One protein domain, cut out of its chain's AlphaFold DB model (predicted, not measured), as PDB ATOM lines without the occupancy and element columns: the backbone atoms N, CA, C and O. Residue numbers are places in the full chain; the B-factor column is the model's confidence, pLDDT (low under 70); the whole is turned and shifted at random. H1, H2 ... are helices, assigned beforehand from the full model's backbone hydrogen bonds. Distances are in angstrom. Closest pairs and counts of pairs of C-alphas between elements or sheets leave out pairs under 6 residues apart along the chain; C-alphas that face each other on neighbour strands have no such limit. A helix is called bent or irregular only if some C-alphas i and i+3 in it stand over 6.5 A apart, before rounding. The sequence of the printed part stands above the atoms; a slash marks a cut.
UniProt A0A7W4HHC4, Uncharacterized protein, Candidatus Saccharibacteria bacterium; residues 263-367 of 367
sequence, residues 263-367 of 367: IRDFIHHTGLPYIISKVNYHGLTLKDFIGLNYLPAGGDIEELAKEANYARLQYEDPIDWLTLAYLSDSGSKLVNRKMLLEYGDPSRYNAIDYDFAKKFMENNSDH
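This is residues 263 to 367 of the 367 residues of an uncharacterized protein of Candidatus Saccharibacteria bacterium (UniProt A0A7W4HHC4). Seven short to medium helices make one compact body built round H5, which lies in the middle with H3, H4, H6 and H7 packed around it. H1 packs on H4 at one end of the longest axis, H6 and H7 lie toward the other end, and H2 makes a corner with H3. The printed part has 105 residues with seven named helices, H1 to H7 in chain order, and no named strand: its class is all helix, and the helix packing is part aligned, part crossed. It is compact, with a radius of gyration of the C-alphas of 13.0 A, and spans 37 by 28 by 24 A.

Find C-alpha 263 at (24.541, 23.577, 109.535), where H1 begins; it runs to residue 270. H2 follows at residues 272 to 281, 14.2 A from first to last C-alpha, and H3 at residues 286 to 294. H3 is neither bent nor irregular, but only just: C-alphas 291 and 294 are 6.4 A apart. Go on to H4, residues 301 to 310, 14.2 A long. Look for C-alpha 318 at (0.858, 19.141, 98.456), where H5 begins; it runs 16.1 A to residue 329. H6 holds residues 337 to 343. The longest helix, H7, runs 21.1 A from residue 351 to C-alpha 365 at (7.249, 18.641, 80.615).

Begin at H5, the hub, which touches four helices. Its residues 323 to 327 alone touch H3, the same way at a steep tilt of 47 degrees; the closest C-alphas are those of Lys 287 and Tyr 326, 5.7 A apart. With residues 324 to 327 alone it touches H4, and the two form a helical hairpin at a shallow tilt of 28 degrees, with the C-alphas of Ala 305 and Leu 327 closest at 6.5 A. H5 and H6 form another hairpin, at 24 degrees; the closest C-alphas, of Ala 325 and Leu 340, are 6.8 A apart. H7 touches H5 at a steep tilt of 54 degrees, the same way, closest at the C-alphas of Leu 322 and Ala 357, 7.2 A apart. Farther out, H1 touches H4 at a shallow tilt of 24 degrees, with the C-alphas of His 268 and Glu 307 closest at 7.0 A. H2 and H3 touch only at the corner, about perpendicular at 76 degrees, with the C-alphas of Ile 276 and Leu 286 closest at 6.3 A. Among the pairs that stay apart are H1 and H7. Every O i to N i+4 pair is within hydrogen-bond range in H1 to H6, and 9 of 11 are in H7.

The C-alphas farthest apart, those of His 269 and Asp 366, are 39.1 A from each other. The printed part has no cut and no long link, and it ends at His 367, the chain's last residue. Mean pLDDT of the printed part is 88.7; look at residues 365 to 367 for the values under 70.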
ATOM      1  N   ILE A 263      25.841  23.472 110.219       93.44
ATOM      2  CA  ILE A 263      24.541  23.577 109.535       93.44
ATOM      3  C   ILE A 263      23.816  22.229 109.557       93.44
ATOM      4  O   ILE A 263      22.612  22.168 109.785       93.44
ATOM      5  N   ARG A 264      24.555  21.134 109.369       91.75
ATOM      6  CA  ARG A 264      23.999  19.786 109.430       91.75
ATOM      7  C   ARG A 264      23.402  19.473 110.803       91.75
ATOM      8  O   ARG A 264      22.276  18.986 110.862       91.75
ATOM      9  N   ASP A 265      24.133  19.753 111.884       91.88
ATOM     10  CA  ASP A 265      23.640  19.533 113.249       91.88
ATOM     11  C   ASP A 265      22.390  20.388 113.516       91.88
ATOM     12  O   ASP A 265      21.420  19.890 114.086       91.88
ATOM     13  N   PHE A 266      22.380  21.640 113.037       94.06
ATOM     14  CA  PHE A 266      21.229  22.541 113.119       94.06
ATOM     15  C   PHE A 266      19.985  21.938 112.456       94.06
ATOM     16  O   PHE A 266      18.977  21.722 113.126       94.06
ATOM     17  N   ILE A 267      20.061  21.589 111.166       92.62
ATOM     18  CA  ILE A 267      18.917  21.024 110.431       92.62
ATOM     19  C   ILE A 267      18.433  19.724 111.080       92.62
ATOM     20  O   ILE A 267      17.228  19.538 111.249       92.62
ATOM     21  N   HIS A 268      19.360  18.844 111.464       91.12
ATOM     22  CA  HIS A 268      19.029  17.554 112.056       91.12
ATOM     23  C   HIS A 268      18.276  17.693 113.389       91.12
ATOM     24  O   HIS A 268      17.316  16.965 113.639       91.12
ATOM     25  N   HIS A 269      18.695  18.620 114.257       90.06
ATOM     26  CA  HIS A 269      18.075  18.805 115.570       90.06
ATOM     27  C   HIS A 269      16.806  19.658 115.540       90.06
ATOM     28  O   HIS A 269      15.884  19.366 116.301       90.06
ATOM     29  N   THR A 270      16.724  20.663 114.662       91.19
ATOM     30  CA  THR A 270      15.491  21.438 114.456       91.19
ATOM     31  C   THR A 270      14.418  20.597 113.761       91.19
ATOM     32  O   THR A 270      13.249  20.635 114.135       91.19
ATOM     33  N   GLY A 271      14.817  19.801 112.769       90.81
ATOM     34  CA  GLY A 271      13.923  18.982 111.965       90.81
ATOM     35  C   GLY A 271      13.257  19.768 110.835       90.81
ATOM     36  O   GLY A 271      12.705  20.854 111.020       90.81
ATOM     37  N   LEU A 272      13.258  19.176 109.639       90.75
ATOM     38  CA  LEU A 272      12.721  19.817 108.440       90.75
ATOM     39  C   LEU A 272      11.232  20.222 108.551       90.75
ATOM     40  O   LEU A 272      10.915  21.338 108.139       90.75
ATOM     41  N   PRO A 273      10.322  19.419 109.145       89.44
ATOM     42  CA  PRO A 273       8.922  19.827 109.301       89.44
ATOM     43  C   PRO A 273       8.744  21.114 110.117       89.44
ATOM     44  O   PRO A 273       7.907  21.952 109.781       89.44
ATOM     45  N   TYR A 274       9.554  21.298 111.165       90.69
ATOM     46  CA  TYR A 274       9.524  22.510 111.981       90.69
ATOM     47  C   TYR A 274       9.996  23.725 111.179       90.69
ATOM     48  O   TYR A 274       9.327  24.758 111.170       90.69
ATOM     49  N   ILE A 275      11.104  23.574 110.445       91.31
ATOM     50  CA  ILE A 275      11.644  24.618 109.565       91.31
ATOM     51  C   ILE A 275      10.582  25.064 108.558       91.31
ATOM     52  O   ILE A 275      10.303  26.256 108.461       91.31
ATOM     53  N   ILE A 276       9.949  24.117 107.853       88.69
ATOM     54  CA  ILE A 276       8.889  24.406 106.874       88.69
ATOM     55  C   ILE A 276       7.746  25.175 107.537       88.69
ATOM     56  O   ILE A 276       7.312  26.205 107.026       88.69
ATOM     57  N   SER A 277       7.273  24.701 108.693       88.31
ATOM     58  CA  SER A 277       6.177  25.340 109.423       88.31
ATOM     59  C   SER A 277       6.493  26.794 109.785       88.31
ATOM     60  O   SER A 277       5.669  27.676 109.539       88.31
ATOM     61  N   LYS A 278       7.693  27.062 110.312       88.44
ATOM     62  CA  LYS A 278       8.129  28.413 110.689       88.44
ATOM     63  C   LYS A 278       8.324  29.319 109.481       88.44
ATOM     64  O   LYS A 278       7.809  30.433 109.477       88.44
ATOM     65  N   VAL A 279       9.005  28.845 108.444       86.88
ATOM     66  CA  VAL A 279       9.213  29.602 107.199       86.88
ATOM     67  C   VAL A 279       7.864  30.016 106.595       86.88
ATOM     68  O   VAL A 279       7.647  31.201 106.331       86.88
ATOM     69  N   ASN A 280       6.914  29.079 106.513       84.31
ATOM     70  CA  ASN A 280       5.565  29.342 106.009       84.31
ATOM     71  C   ASN A 280       4.779  30.315 106.903       84.31
ATOM     72  O   ASN A 280       4.069  31.180 106.389       84.31
ATOM     73  N   TYR A 281       4.906  30.215 108.233       85.00
ATOM     74  CA  TYR A 281       4.267  31.147 109.175       85.00
ATOM     75  C   TYR A 281       4.679  32.606 108.920       85.00
ATOM     76  O   TYR A 281       3.875  33.521 109.085       85.00
ATOM     77  N   HIS A 282       5.910  32.821 108.454       81.25
ATOM     78  CA  HIS A 282       6.431  34.139 108.103       81.25
ATOM     79  C   HIS A 282       6.151  34.565 106.652       81.25
ATOM     80  O   HIS A 282       6.641  35.608 106.220       81.25
ATOM     81  N   GLY A 283       5.339  33.805 105.910       83.62
ATOM     82  CA  GLY A 283       4.955  34.123 104.532       83.62
ATOM     83  C   GLY A 283       6.068  33.910 103.505       83.62
ATOM     84  O   GLY A 283       5.989  34.460 102.408       83.62
ATOM     85  N   LEU A 284       7.101  33.146 103.863       85.44
ATOM     86  CA  LEU A 284       8.200  32.756 102.983       85.44
ATOM     87  C   LEU A 284       7.999  31.317 102.500       85.44
ATOM     88  O   LEU A 284       7.298  30.532 103.136       85.44
ATOM     89  N   THR A 285       8.641  30.963 101.390       86.94
ATOM     90  CA  THR A 285       8.650  29.589 100.869       86.94
ATOM     91  C   THR A 285       9.919  28.849 101.286       86.94
ATOM     92  O   THR A 285      10.951  29.455 101.592       86.94
ATOM     93  N   LEU A 286       9.906  27.513 101.220       89.31
ATOM     94  CA  LEU A 286      11.132  26.736 101.430       89.31
ATOM     95  C   LEU A 286      12.227  27.097 100.408       89.31
ATOM     96  O   LEU A 286      13.409  27.046 100.738       89.31
ATOM     97  N   LYS A 287      11.861  27.517  99.190       89.44
ATOM     98  CA  LYS A 287      12.826  28.028  98.206       89.44
ATOM     99  C   LYS A 287      13.558  29.262  98.703       89.44
ATOM    100  O   LYS A 287      14.768  29.353  98.507       89.44
ATOM    101  N   ASP A 288      12.843  30.176  99.354       88.00
ATOM    102  CA  ASP A 288      13.439  31.379  99.933       88.00
ATOM    103  C   ASP A 288      14.415  30.999 101.048       88.00
ATOM    104  O   ASP A 288      15.551  31.469 101.053       88.00
ATOM    105  N   PHE A 289      14.036  30.065 101.926       90.50
ATOM    106  CA  PHE A 289      14.949  29.524 102.937       90.50
ATOM    107  C   PHE A 289      16.203  28.888 102.306       90.50
ATOM    108  O   PHE A 289      17.325  29.175 102.728       90.50
ATOM    109  N   ILE A 290      16.045  28.062 101.268       92.00
ATOM    110  CA  ILE A 290      17.172  27.405 100.594       92.00
ATOM    111  C   ILE A 290      18.098  28.443  99.944       92.00
ATOM    112  O   ILE A 290      19.310  28.422 100.163       92.00
ATOM    113  N   GLY A 291      17.532  29.347  99.146       88.88
ATOM    114  CA  GLY A 291      18.284  30.273  98.304       88.88
ATOM    115  C   GLY A 291      18.876  31.467  99.049       88.88
ATOM    116  O   GLY A 291      19.951  31.931  98.677       88.88
ATOM    117  N   LEU A 292      18.202  31.960 100.090       86.00
ATOM    118  CA  LEU A 292      18.617  33.163 100.819       86.00
ATOM    119  C   LEU A 292      19.375  32.851 102.112       86.00
ATOM    120  O   LEU A 292      20.118  33.709 102.583       86.00
ATOM    121  N   ASN A 293      19.212  31.651 102.676       88.56
ATOM    122  CA  ASN A 293      19.785  31.298 103.975       88.56
ATOM    123  C   ASN A 293      20.696  30.060 103.897       88.56
ATOM    124  O   ASN A 293      21.896  30.156 104.146       88.56
ATOM    125  N   TYR A 294      20.160  28.905 103.496       92.19
ATOM    126  CA  TYR A 294      20.870  27.622 103.571       92.19
ATOM    127  C   TYR A 294      22.075  27.511 102.625       92.19
ATOM    128  O   TYR A 294      23.189  27.235 103.071       92.19
ATOM    129  N   LEU A 295      21.880  27.743 101.321       92.75
ATOM    130  CA  LEU A 295      22.961  27.641 100.333       92.75
ATOM    131  C   LEU A 295      24.032  28.729 100.516       92.75
ATOM    132  O   LEU A 295      25.213  28.381 100.479       92.75
ATOM    133  N   PRO A 296      23.690  30.013 100.768       91.00
ATOM    134  CA  PRO A 296      24.696  31.037 101.060       91.00
ATOM    135  C   PRO A 296      25.554  30.734 102.293       91.00
ATOM    136  O   PRO A 296      26.723  31.113 102.327       91.00
ATOM    137  N   ALA A 297      25.006  30.019 103.280       90.62
ATOM    138  CA  ALA A 297      25.751  29.560 104.450       90.62
ATOM    139  C   ALA A 297      26.679  28.360 104.157       90.62
ATOM    140  O   ALA A 297      27.466  27.968 105.017       90.62
ATOM    141  N   GLY A 298      26.625  27.787 102.950       92.31
ATOM    142  CA  GLY A 298      27.406  26.612 102.556       92.31
ATOM    143  C   GLY A 298      26.708  25.276 102.820       92.31
ATOM    144  O   GLY A 298      27.380  24.248 102.890       92.31
ATOM    145  N   GLY A 299      25.381  25.274 102.986       92.88
ATOM    146  CA  GLY A 299      24.588  24.052 103.116       92.88
ATOM    147  C   GLY A 299      24.638  23.166 101.863       92.88
ATOM    148  O   GLY A 299      24.715  23.661 100.738       92.88
ATOM    149  N   ASP A 300      24.570  21.848 102.058       95.12
ATOM    150  CA  ASP A 300      24.547  20.853 100.981       95.12
ATOM    151  C   ASP A 300      23.107  20.422 100.675       95.12
ATOM    152  O   ASP A 300      22.432  19.792 101.493       95.12
ATOM    153  N   ILE A 301      22.636  20.720  99.464       95.81
ATOM    154  CA  ILE A 301      21.275  20.381  99.039       95.81
ATOM    155  C   ILE A 301      20.974  18.878  99.139       95.81
ATOM    156  O   ILE A 301      19.834  18.499  99.415       95.81
ATOM    157  N   GLU A 302      21.978  18.009  98.975       95.56
ATOM    158  CA  GLU A 302      21.795  16.566  99.130       95.56
ATOM    159  C   GLU A 302      21.654  16.155 100.597       95.56
ATOM    160  O   GLU A 302      20.960  15.185 100.895       95.56
ATOM    161  N   GLU A 303      22.272  16.869 101.540       94.12
ATOM    162  CA  GLU A 303      22.027  16.640 102.968       94.12
ATOM    163  C   GLU A 303      20.610  17.060 103.355       94.12
ATOM    164  O   GLU A 303      19.901  16.280 103.993       94.12
ATOM    165  N   LEU A 304      20.149  18.226 102.895       94.50
ATOM    166  CA  LEU A 304      18.778  18.673 103.145       94.50
ATOM    167  C   LEU A 304      17.739  17.704 102.547       94.50
ATOM    168  O   LEU A 304      16.720  17.410 103.174       94.50
ATOM    169  N   ALA A 305      18.027  17.123 101.379       94.44
ATOM    170  CA  ALA A 305      17.193  16.082 100.784       94.44
ATOM    171  C   ALA A 305      17.229  14.745 101.549       94.44
ATOM    172  O   ALA A 305      16.221  14.034 101.596       94.44
ATOM    173  N   LYS A 306      18.346  14.378 102.192       94.56
ATOM    174  CA  LYS A 306      18.374  13.222 103.112       94.56
ATOM    175  C   LYS A 306      17.471  13.458 104.316       94.56
ATOM    176  O   LYS A 306      16.736  12.548 104.688       94.56
ATOM    177  N   GLU A 307      17.489  14.662 104.881       93.25
ATOM    178  CA  GLU A 307      16.623  15.027 106.006       93.25
ATOM    179  C   GLU A 307      15.139  15.012 105.608       93.25
ATOM    180  O   GLU A 307      14.310  14.505 106.361       93.25
ATOM    181  N   ALA A 308      14.797  15.437 104.386       92.81
ATOM    182  CA  ALA A 308      13.443  15.278 103.843       92.81
ATOM    183  C   ALA A 308      13.003  13.805 103.772       92.81
ATOM    184  O   ALA A 308      11.907  13.444 104.201       92.81
ATOM    185  N   ASN A 309      13.880  12.923 103.290       91.19
ATOM    186  CA  ASN A 309      13.599  11.489 103.266       91.19
ATOM    187  C   ASN A 309      13.463  10.902 104.682       91.19
ATOM    188  O   ASN A 309      12.588  10.070 104.925       91.19
ATOM    189  N   TYR A 310      14.294  11.345 105.629       90.31
ATOM    190  CA  TYR A 310      14.205  10.938 107.033       90.31
ATOM    191  C   TYR A 310      12.885  11.387 107.680       90.31
ATOM    192  O   TYR A 310      12.259  10.607 108.400       90.31
ATOM    193  N   ALA A 311      12.416  12.592 107.343       89.69
ATOM    194  CA  ALA A 311      11.109  13.119 107.731       89.69
ATOM    195  C   ALA A 311       9.926  12.407 107.043       89.69
ATOM    196  O   ALA A 311       8.779  12.650 107.411       89.69
ATOM    197  N   ARG A 312      10.194  11.494 106.095       92.62
ATOM    198  CA  ARG A 312       9.203  10.703 105.344       92.62
ATOM    199  C   ARG A 312       8.196  11.559 104.571       92.62
ATOM    200  O   ARG A 312       7.023  11.193 104.502       92.62
ATOM    201  N   LEU A 313       8.671  12.659 103.983       92.31
ATOM    202  CA  LEU A 313       7.834  13.524 103.152       92.31
ATOM    203  C   LEU A 313       7.212  12.740 101.987       92.31
ATOM    204  O   LEU A 313       7.868  11.893 101.368       92.31
ATOM    205  N   GLN A 314       5.943  13.013 101.694       92.50
ATOM    206  CA  GLN A 314       5.148  12.269 100.720       92.50
ATOM    207  C   GLN A 314       4.980  13.033  99.406       92.50
ATOM    208  O   GLN A 314       4.684  14.217  99.383       92.50
ATOM    209  N   TYR A 315       5.088  12.330  98.278       91.88
ATOM    210  CA  TYR A 315       4.876  12.936  96.957       91.88
ATOM    211  C   TYR A 315       3.401  13.291  96.691       91.88
ATOM    212  O   TYR A 315       3.121  14.090  95.808       91.88
ATOM    213  N   GLU A 316       2.456  12.695  97.420       90.31
ATOM    214  CA  GLU A 316       1.013  12.924  97.247       90.31
ATOM    215  C   GLU A 316       0.481  14.099  98.080       90.31
ATOM    216  O   GLU A 316      -0.567  14.668  97.746       90.31
ATOM    217  N   ASP A 317       1.191  14.455  99.157       91.31
ATOM    218  CA  ASP A 317       0.850  15.600  99.993       91.31
ATOM    219  C   ASP A 317       1.333  16.894  99.317       91.31
ATOM    220  O   ASP A 317       2.498  16.980  98.929       91.31
ATOM    221  N   PRO A 318       0.472  17.915  99.147       88.31
ATOM    222  CA  PRO A 318       0.858  19.141  98.456       88.31
ATOM    223  C   PRO A 318       2.054  19.867  99.095       88.31
ATOM    224  O   PRO A 318       2.939  20.336  98.382       88.31
ATOM    225  N   ILE A 319       2.118  19.971 100.424       87.12
ATOM    226  CA  ILE A 319       3.175  20.734 101.108       87.12
ATOM    227  C   ILE A 319       4.518  20.007 100.969       87.12
ATOM    228  O   ILE A 319       5.546  20.618 100.645       87.12
ATOM    229  N   ASP A 320       4.496  18.694 101.164       91.88
ATOM    230  CA  ASP A 320       5.661  17.827 101.021       91.88
ATOM    231  C   ASP A 320       6.149  17.766  99.571       91.88
ATOM    232  O   ASP A 320       7.351  17.874  99.310       91.88
ATOM    233  N   TRP A 321       5.227  17.660  98.611       93.38
ATOM    234  CA  TRP A 321       5.545  17.698  97.188       93.38
ATOM    235  C   TRP A 321       6.284  18.979  96.829       93.38
ATOM    236  O   TRP A 321       7.321  18.930  96.168       93.38
ATOM    237  N   LEU A 322       5.781  20.125  97.291       91.56
ATOM    238  CA  LEU A 322       6.371  21.424  96.993       91.56
ATOM    239  C   LEU A 322       7.783  21.536  97.569       91.56
ATOM    240  O   LEU A 322       8.708  21.982  96.890       91.56
ATOM    241  N   THR A 323       7.963  21.049  98.795       92.44
ATOM    242  CA  THR A 323       9.268  20.931  99.447       92.44
ATOM    243  C   THR A 323      10.242  20.105  98.607       92.44
ATOM    244  O   THR A 323      11.343  20.560  98.291       92.44
ATOM    245  N   LEU A 324       9.832  18.905  98.196       94.44
ATOM    246  CA  LEU A 324      10.638  18.018  97.363       94.44
ATOM    247  C   LEU A 324      10.930  18.649  95.989       94.44
ATOM    248  O   LEU A 324      12.053  18.552  95.493       94.44
ATOM    249  N   ALA A 325       9.967  19.352  95.392       93.31
ATOM    250  CA  ALA A 325      10.143  20.074  94.136       93.31
ATOM    251  C   ALA A 325      11.179  21.200  94.260       93.31
ATOM    252  O   ALA A 325      12.052  21.308  93.400       93.31
ATOM    253  N   TYR A 326      11.159  21.980  95.345       93.94
ATOM    254  CA  TYR A 326      12.177  22.999  95.613       93.94
ATOM    255  C   TYR A 326      13.581  22.400  95.789       93.94
ATOM    256  O   TYR A 326      14.552  22.948  95.261       93.94
ATOM    257  N   LEU A 327      13.704  21.257  96.471       94.69
ATOM    258  CA  LEU A 327      14.973  20.531  96.609       94.69
ATOM    259  C   LEU A 327      15.482  20.004  95.256       94.69
ATOM    260  O   LEU A 327      16.672  20.104  94.953       94.69
ATOM    261  N   SER A 328      14.574  19.476  94.429       93.81
ATOM    262  CA  SER A 328      14.872  18.998  93.076       93.81
ATOM    263  C   SER A 328      15.313  20.139  92.145       93.81
ATOM    264  O   SER A 328      16.326  20.011  91.461       93.81
ATOM    265  N   ASP A 329      14.604  21.274  92.162       92.69
ATOM    266  CA  ASP A 329      14.938  22.503  91.414       92.69
ATOM    267  C   ASP A 329      16.303  23.070  91.825       92.69
ATOM    268  O   ASP A 329      17.079  23.526  90.989       92.69
ATOM    269  N   SER A 330      16.635  22.960  93.114       91.88
ATOM    270  CA  SER A 330      17.926  23.379  93.672       91.88
ATOM    271  C   SER A 330      19.071  22.397  93.379       91.88
ATOM    272  O   SER A 330      20.209  22.647  93.774       91.88
ATOM    273  N   GLY A 331      18.797  21.290  92.676       92.44
ATOM    274  CA  GLY A 331      19.809  20.379  92.141       92.44
ATOM    275  C   GLY A 331      20.019  19.071  92.908       92.44
ATOM    276  O   GLY A 331      20.967  18.350  92.585       92.44
ATOM    277  N   SER A 332      19.170  18.726  93.886       94.69
ATOM    278  CA  SER A 332      19.269  17.420  94.557       94.69
ATOM    279  C   SER A 332      18.934  16.264  93.610       94.69
ATOM    280  O   SER A 332      17.927  16.285  92.897       94.69
ATOM    281  N   LYS A 333      19.755  15.210  93.652       94.62
ATOM    282  CA  LYS A 333      19.565  13.955  92.909       94.62
ATOM    283  C   LYS A 333      18.830  12.895  93.726       94.62
ATOM    284  O   LYS A 333      18.431  11.875  93.168       94.62
ATOM    285  N   LEU A 334      18.672  13.107  95.032       94.56
ATOM    286  CA  LEU A 334      17.953  12.195  95.925       94.56
ATOM    287  C   LEU A 334      16.432  12.312  95.807       94.56
ATOM    288  O   LEU A 334      15.719  11.395  96.216       94.56
ATOM    289  N   VAL A 335      15.931  13.407  95.236       93.62
ATOM    290  CA  VAL A 335      14.505  13.574  94.964       93.62
ATOM    291  C   VAL A 335      14.152  12.963  93.611       93.62
ATOM    292  O   VAL A 335      14.733  13.301  92.577       93.62
ATOM    293  N   ASN A 336      13.166  12.065  93.595       93.31
ATOM    294  CA  ASN A 336      12.737  11.406  92.371       93.31
ATOM    295  C   ASN A 336      11.861  12.348  91.533       93.31
ATOM    296  O   ASN A 336      10.654  12.469  91.742       93.31
ATOM    297  N   ARG A 337      12.479  12.976  90.532       90.25
ATOM    298  CA  ARG A 337      11.804  13.901  89.617       90.25
ATOM    299  C   ARG A 337      10.610  13.280  88.889       90.25
ATOM    300  O   ARG A 337       9.601  13.950  88.707       90.25
ATOM    301  N   LYS A 338      10.709  12.012  88.477       91.69
ATOM    302  CA  LYS A 338       9.617  11.335  87.765       91.69
ATOM    303  C   LYS A 338       8.377  11.234  88.653       91.69
ATOM    304  O   LYS A 338       7.287  11.554  88.199       91.69
ATOM    305  N   MET A 339       8.572  10.858  89.917       92.56
ATOM    306  CA  MET A 339       7.499  10.833  90.913       92.56
ATOM    307  C   MET A 339       6.916  12.237  91.127       92.56
ATOM    308  O   MET A 339       5.704  12.391  91.133       92.56
ATOM    309  N   LEU A 340       7.746  13.284  91.229       92.44
ATOM    310  CA  LEU A 340       7.224  14.654  91.349       92.44
ATOM    311  C   LEU A 340       6.291  15.024  90.189       92.44
ATOM    312  O   LEU A 340       5.206  15.539  90.424       92.44
ATOM    313  N   LEU A 341       6.686  14.754  88.946       91.19
ATOM    314  CA  LEU A 341       5.857  15.091  87.785       91.19
ATOM    315  C   LEU A 341       4.565  14.262  87.715       91.19
ATOM    316  O   LEU A 341       3.562  14.755  87.214       91.19
ATOM    317  N   GLU A 342       4.575  13.029  88.225       91.56
ATOM    318  CA  GLU A 342       3.398  12.154  88.257       91.56
ATOM    319  C   GLU A 342       2.337  12.619  89.267       91.56
ATOM    320  O   GLU A 342       1.144  12.565  88.972       91.56
ATOM    321  N   TYR A 343       2.764  13.095  90.437       89.75
ATOM    322  CA  TYR A 343       1.862  13.458  91.537       89.75
ATOM    323  C   TYR A 343       1.574  14.961  91.654       89.75
ATOM    324  O   TYR A 343       0.694  15.370  92.413       89.75
ATOM    325  N   GLY A 344       2.303  15.793  90.913       86.50
ATOM    326  CA  GLY A 344       2.164  17.240  90.969       86.50
ATOM    327  C   GLY A 344       0.848  17.741  90.368       86.50
ATOM    328  O   GLY A 344       0.578  17.530  89.191       86.50
ATOM    329  N   ASP A 345       0.067  18.487  91.154       87.06
ATOM    330  CA  ASP A 345      -1.170  19.141  90.706       87.06
ATOM    331  C   ASP A 345      -1.176  20.630  91.100       87.06
ATOM    332  O   ASP A 345      -1.390  20.944  92.276       87.06
ATOM    333  N   PRO A 346      -0.974  21.569  90.148       83.94
ATOM    334  CA  PRO A 346      -0.910  22.996  90.438       83.94
ATOM    335  C   PRO A 346      -2.155  23.534  91.148       83.94
ATOM    336  O   PRO A 346      -2.064  24.511  91.882       83.94
ATOM    337  N   SER A 347      -3.323  22.910  90.957       86.19
ATOM    338  CA  SER A 347      -4.589  23.390  91.526       86.19
ATOM    339  C   SER A 347      -4.649  23.323  93.057       86.19
ATOM    340  O   SER A 347      -5.535  23.931  93.659       86.19
ATOM    341  N   ARG A 348      -3.702  22.622  93.693       86.56
ATOM    342  CA  ARG A 348      -3.632  22.435  95.148       86.56
ATOM    343  C   ARG A 348      -2.837  23.518  95.891       86.56
ATOM    344  O   ARG A 348      -2.759  23.449  97.115       86.56
ATOM    345  N   TYR A 349      -2.262  24.504  95.197       82.56
ATOM    346  CA  TYR A 349      -1.327  25.477  95.786       82.56
ATOM    347  C   TYR A 349      -1.880  26.909  95.853       82.56
ATOM    348  O   TYR A 349      -2.768  27.295  95.092       82.56
ATOM    349  N   ASN A 350      -1.340  27.712  96.776       79.06
ATOM    350  CA  ASN A 350      -1.662  29.139  96.919       79.06
ATOM    351  C   ASN A 350      -0.937  29.996  95.863       79.06
ATOM    352  O   ASN A 350      -0.102  29.486  95.139       79.06
ATOM    353  N   ALA A 351      -1.191  31.307  95.798       74.06
ATOM    354  CA  ALA A 351      -0.656  32.176  94.740       74.06
ATOM    355  C   ALA A 351       0.882  32.166  94.571       74.06
ATOM    356  O   ALA A 351       1.355  32.145  93.437       74.06
ATOM    357  N   ILE A 352       1.663  32.174  95.658       73.81
ATOM    358  CA  ILE A 352       3.138  32.216  95.582       73.81
ATOM    359  C   ILE A 352       3.675  30.844  95.156       73.81
ATOM    360  O   ILE A 352       4.494  30.736  94.242       73.81
ATOM    361  N   ASP A 353       3.149  29.792  95.775       82.81
ATOM    362  CA  ASP A 353       3.534  28.407  95.511       82.81
ATOM    363  C   ASP A 353       3.055  27.912  94.140       82.81
ATOM    364  O   ASP A 353       3.735  27.133  93.474       82.81
ATOM    365  N   TYR A 354       1.904  28.405  93.686       85.81
ATOM    366  CA  TYR A 354       1.281  28.092  92.404       85.81
ATOM    367  C   TYR A 354       2.159  28.532  91.240       85.81
ATOM    368  O   TYR A 354       2.384  27.754  90.315       85.81
ATOM    369  N   ASP A 355       2.681  29.760  91.288       87.12
ATOM    370  CA  ASP A 355       3.539  30.286  90.228       87.12
ATOM    371  C   ASP A 355       4.817  29.458  90.084       87.12
ATOM    372  O   ASP A 355       5.271  29.211  88.963       87.12
ATOM    373  N   PHE A 356       5.392  29.003  91.202       89.12
ATOM    374  CA  PHE A 356       6.510  28.071  91.161       89.12
ATOM    375  C   PHE A 356       6.086  26.699  90.632       89.12
ATOM    376  O   PHE A 356       6.695  26.221  89.679       89.12
ATOM    377  N   ALA A 357       5.051  26.079  91.206       89.88
ATOM    378  CA  ALA A 357       4.599  24.741  90.833       89.88
ATOM    379  C   ALA A 357       4.261  24.657  89.340       89.88
ATOM    380  O   ALA A 357       4.703  23.740  88.649       89.88
ATOM    381  N   LYS A 358       3.550  25.663  88.820       89.06
ATOM    382  CA  LYS A 358       3.218  25.784  87.402       89.06
ATOM    383  C   LYS A 358       4.475  25.859  86.536       89.06
ATOM    384  O   LYS A 358       4.623  25.046  85.630       89.06
ATOM    385  N   LYS A 359       5.409  26.770  86.843       88.62
ATOM    386  CA  LYS A 359       6.676  26.900  86.096       88.62
ATOM    387  C   LYS A 359       7.523  25.632  86.171       88.62
ATOM    388  O   LYS A 359       8.121  25.241  85.174       88.62
ATOM    389  N   PHE A 360       7.592  24.998  87.340       89.62
ATOM    390  CA  PHE A 360       8.337  23.759  87.539       89.62
ATOM    391  C   PHE A 360       7.773  22.636  86.664       89.62
ATOM    392  O   PHE A 360       8.551  21.912  86.047       89.62
ATOM    393  N   MET A 361       6.449  22.510  86.560       87.69
ATOM    394  CA  MET A 361       5.828  21.525  85.674       87.69
ATOM    395  C   MET A 361       6.024  21.886  84.201       87.69
ATOM    396  O   MET A 361       6.503  21.045  83.447       87.69
ATOM    397  N   GLU A 362       5.748  23.127  83.793       87.00
ATOM    398  CA  GLU A 362       5.878  23.579  82.397       87.00
ATOM    399  C   GLU A 362       7.305  23.388  81.861       87.00
ATOM    400  O   GLU A 362       7.499  22.708  80.859       87.00
ATOM    401  N   ASN A 363       8.319  23.878  82.581       82.12
ATOM    402  CA  ASN A 363       9.720  23.811  82.146       82.12
ATOM    403  C   ASN A 363      10.269  22.385  82.023       82.12
ATOM    404  O   ASN A 363      11.335  22.186  81.447       82.12
ATOM    405  N   ASN A 364       9.602  21.404  82.627       70.00
ATOM    406  CA  ASN A 364      10.113  20.041  82.746       70.00
ATOM    407  C   ASN A 364       9.160  18.993  82.169       70.00
ATOM    408  O   ASN A 364       9.393  17.802  82.348       70.00
ATOM    409  N   SER A 365       8.113  19.452  81.478       59.84
ATOM    410  CA  SER A 365       7.249  18.641  80.615       59.84
ATOM    411  C   SER A 365       7.793  18.539  79.181       59.84
ATOM    412  O   SER A 365       7.341  17.688  78.420       59.84
ATOM    413  N   ASP A 366       8.757  19.399  78.819       53.62
ATOM    414  CA  ASP A 366       9.346  19.523  77.472       53.62
ATOM    415  C   ASP A 366      10.617  18.661  77.255       53.62
ATOM    416  O   ASP A 366      11.290  18.760  76.221       53.62
ATOM    417  N   HIS A 367      10.964  17.802  78.219       47.34
ATOM    418  CA  HIS A 367      12.096  16.863  78.206       47.34
ATOM    419  C   HIS A 367      11.638  15.478  78.658       47.34
ATOM    420  O   HIS A 367      12.214  14.486  78.151       47.34
TER     421      HIS A 367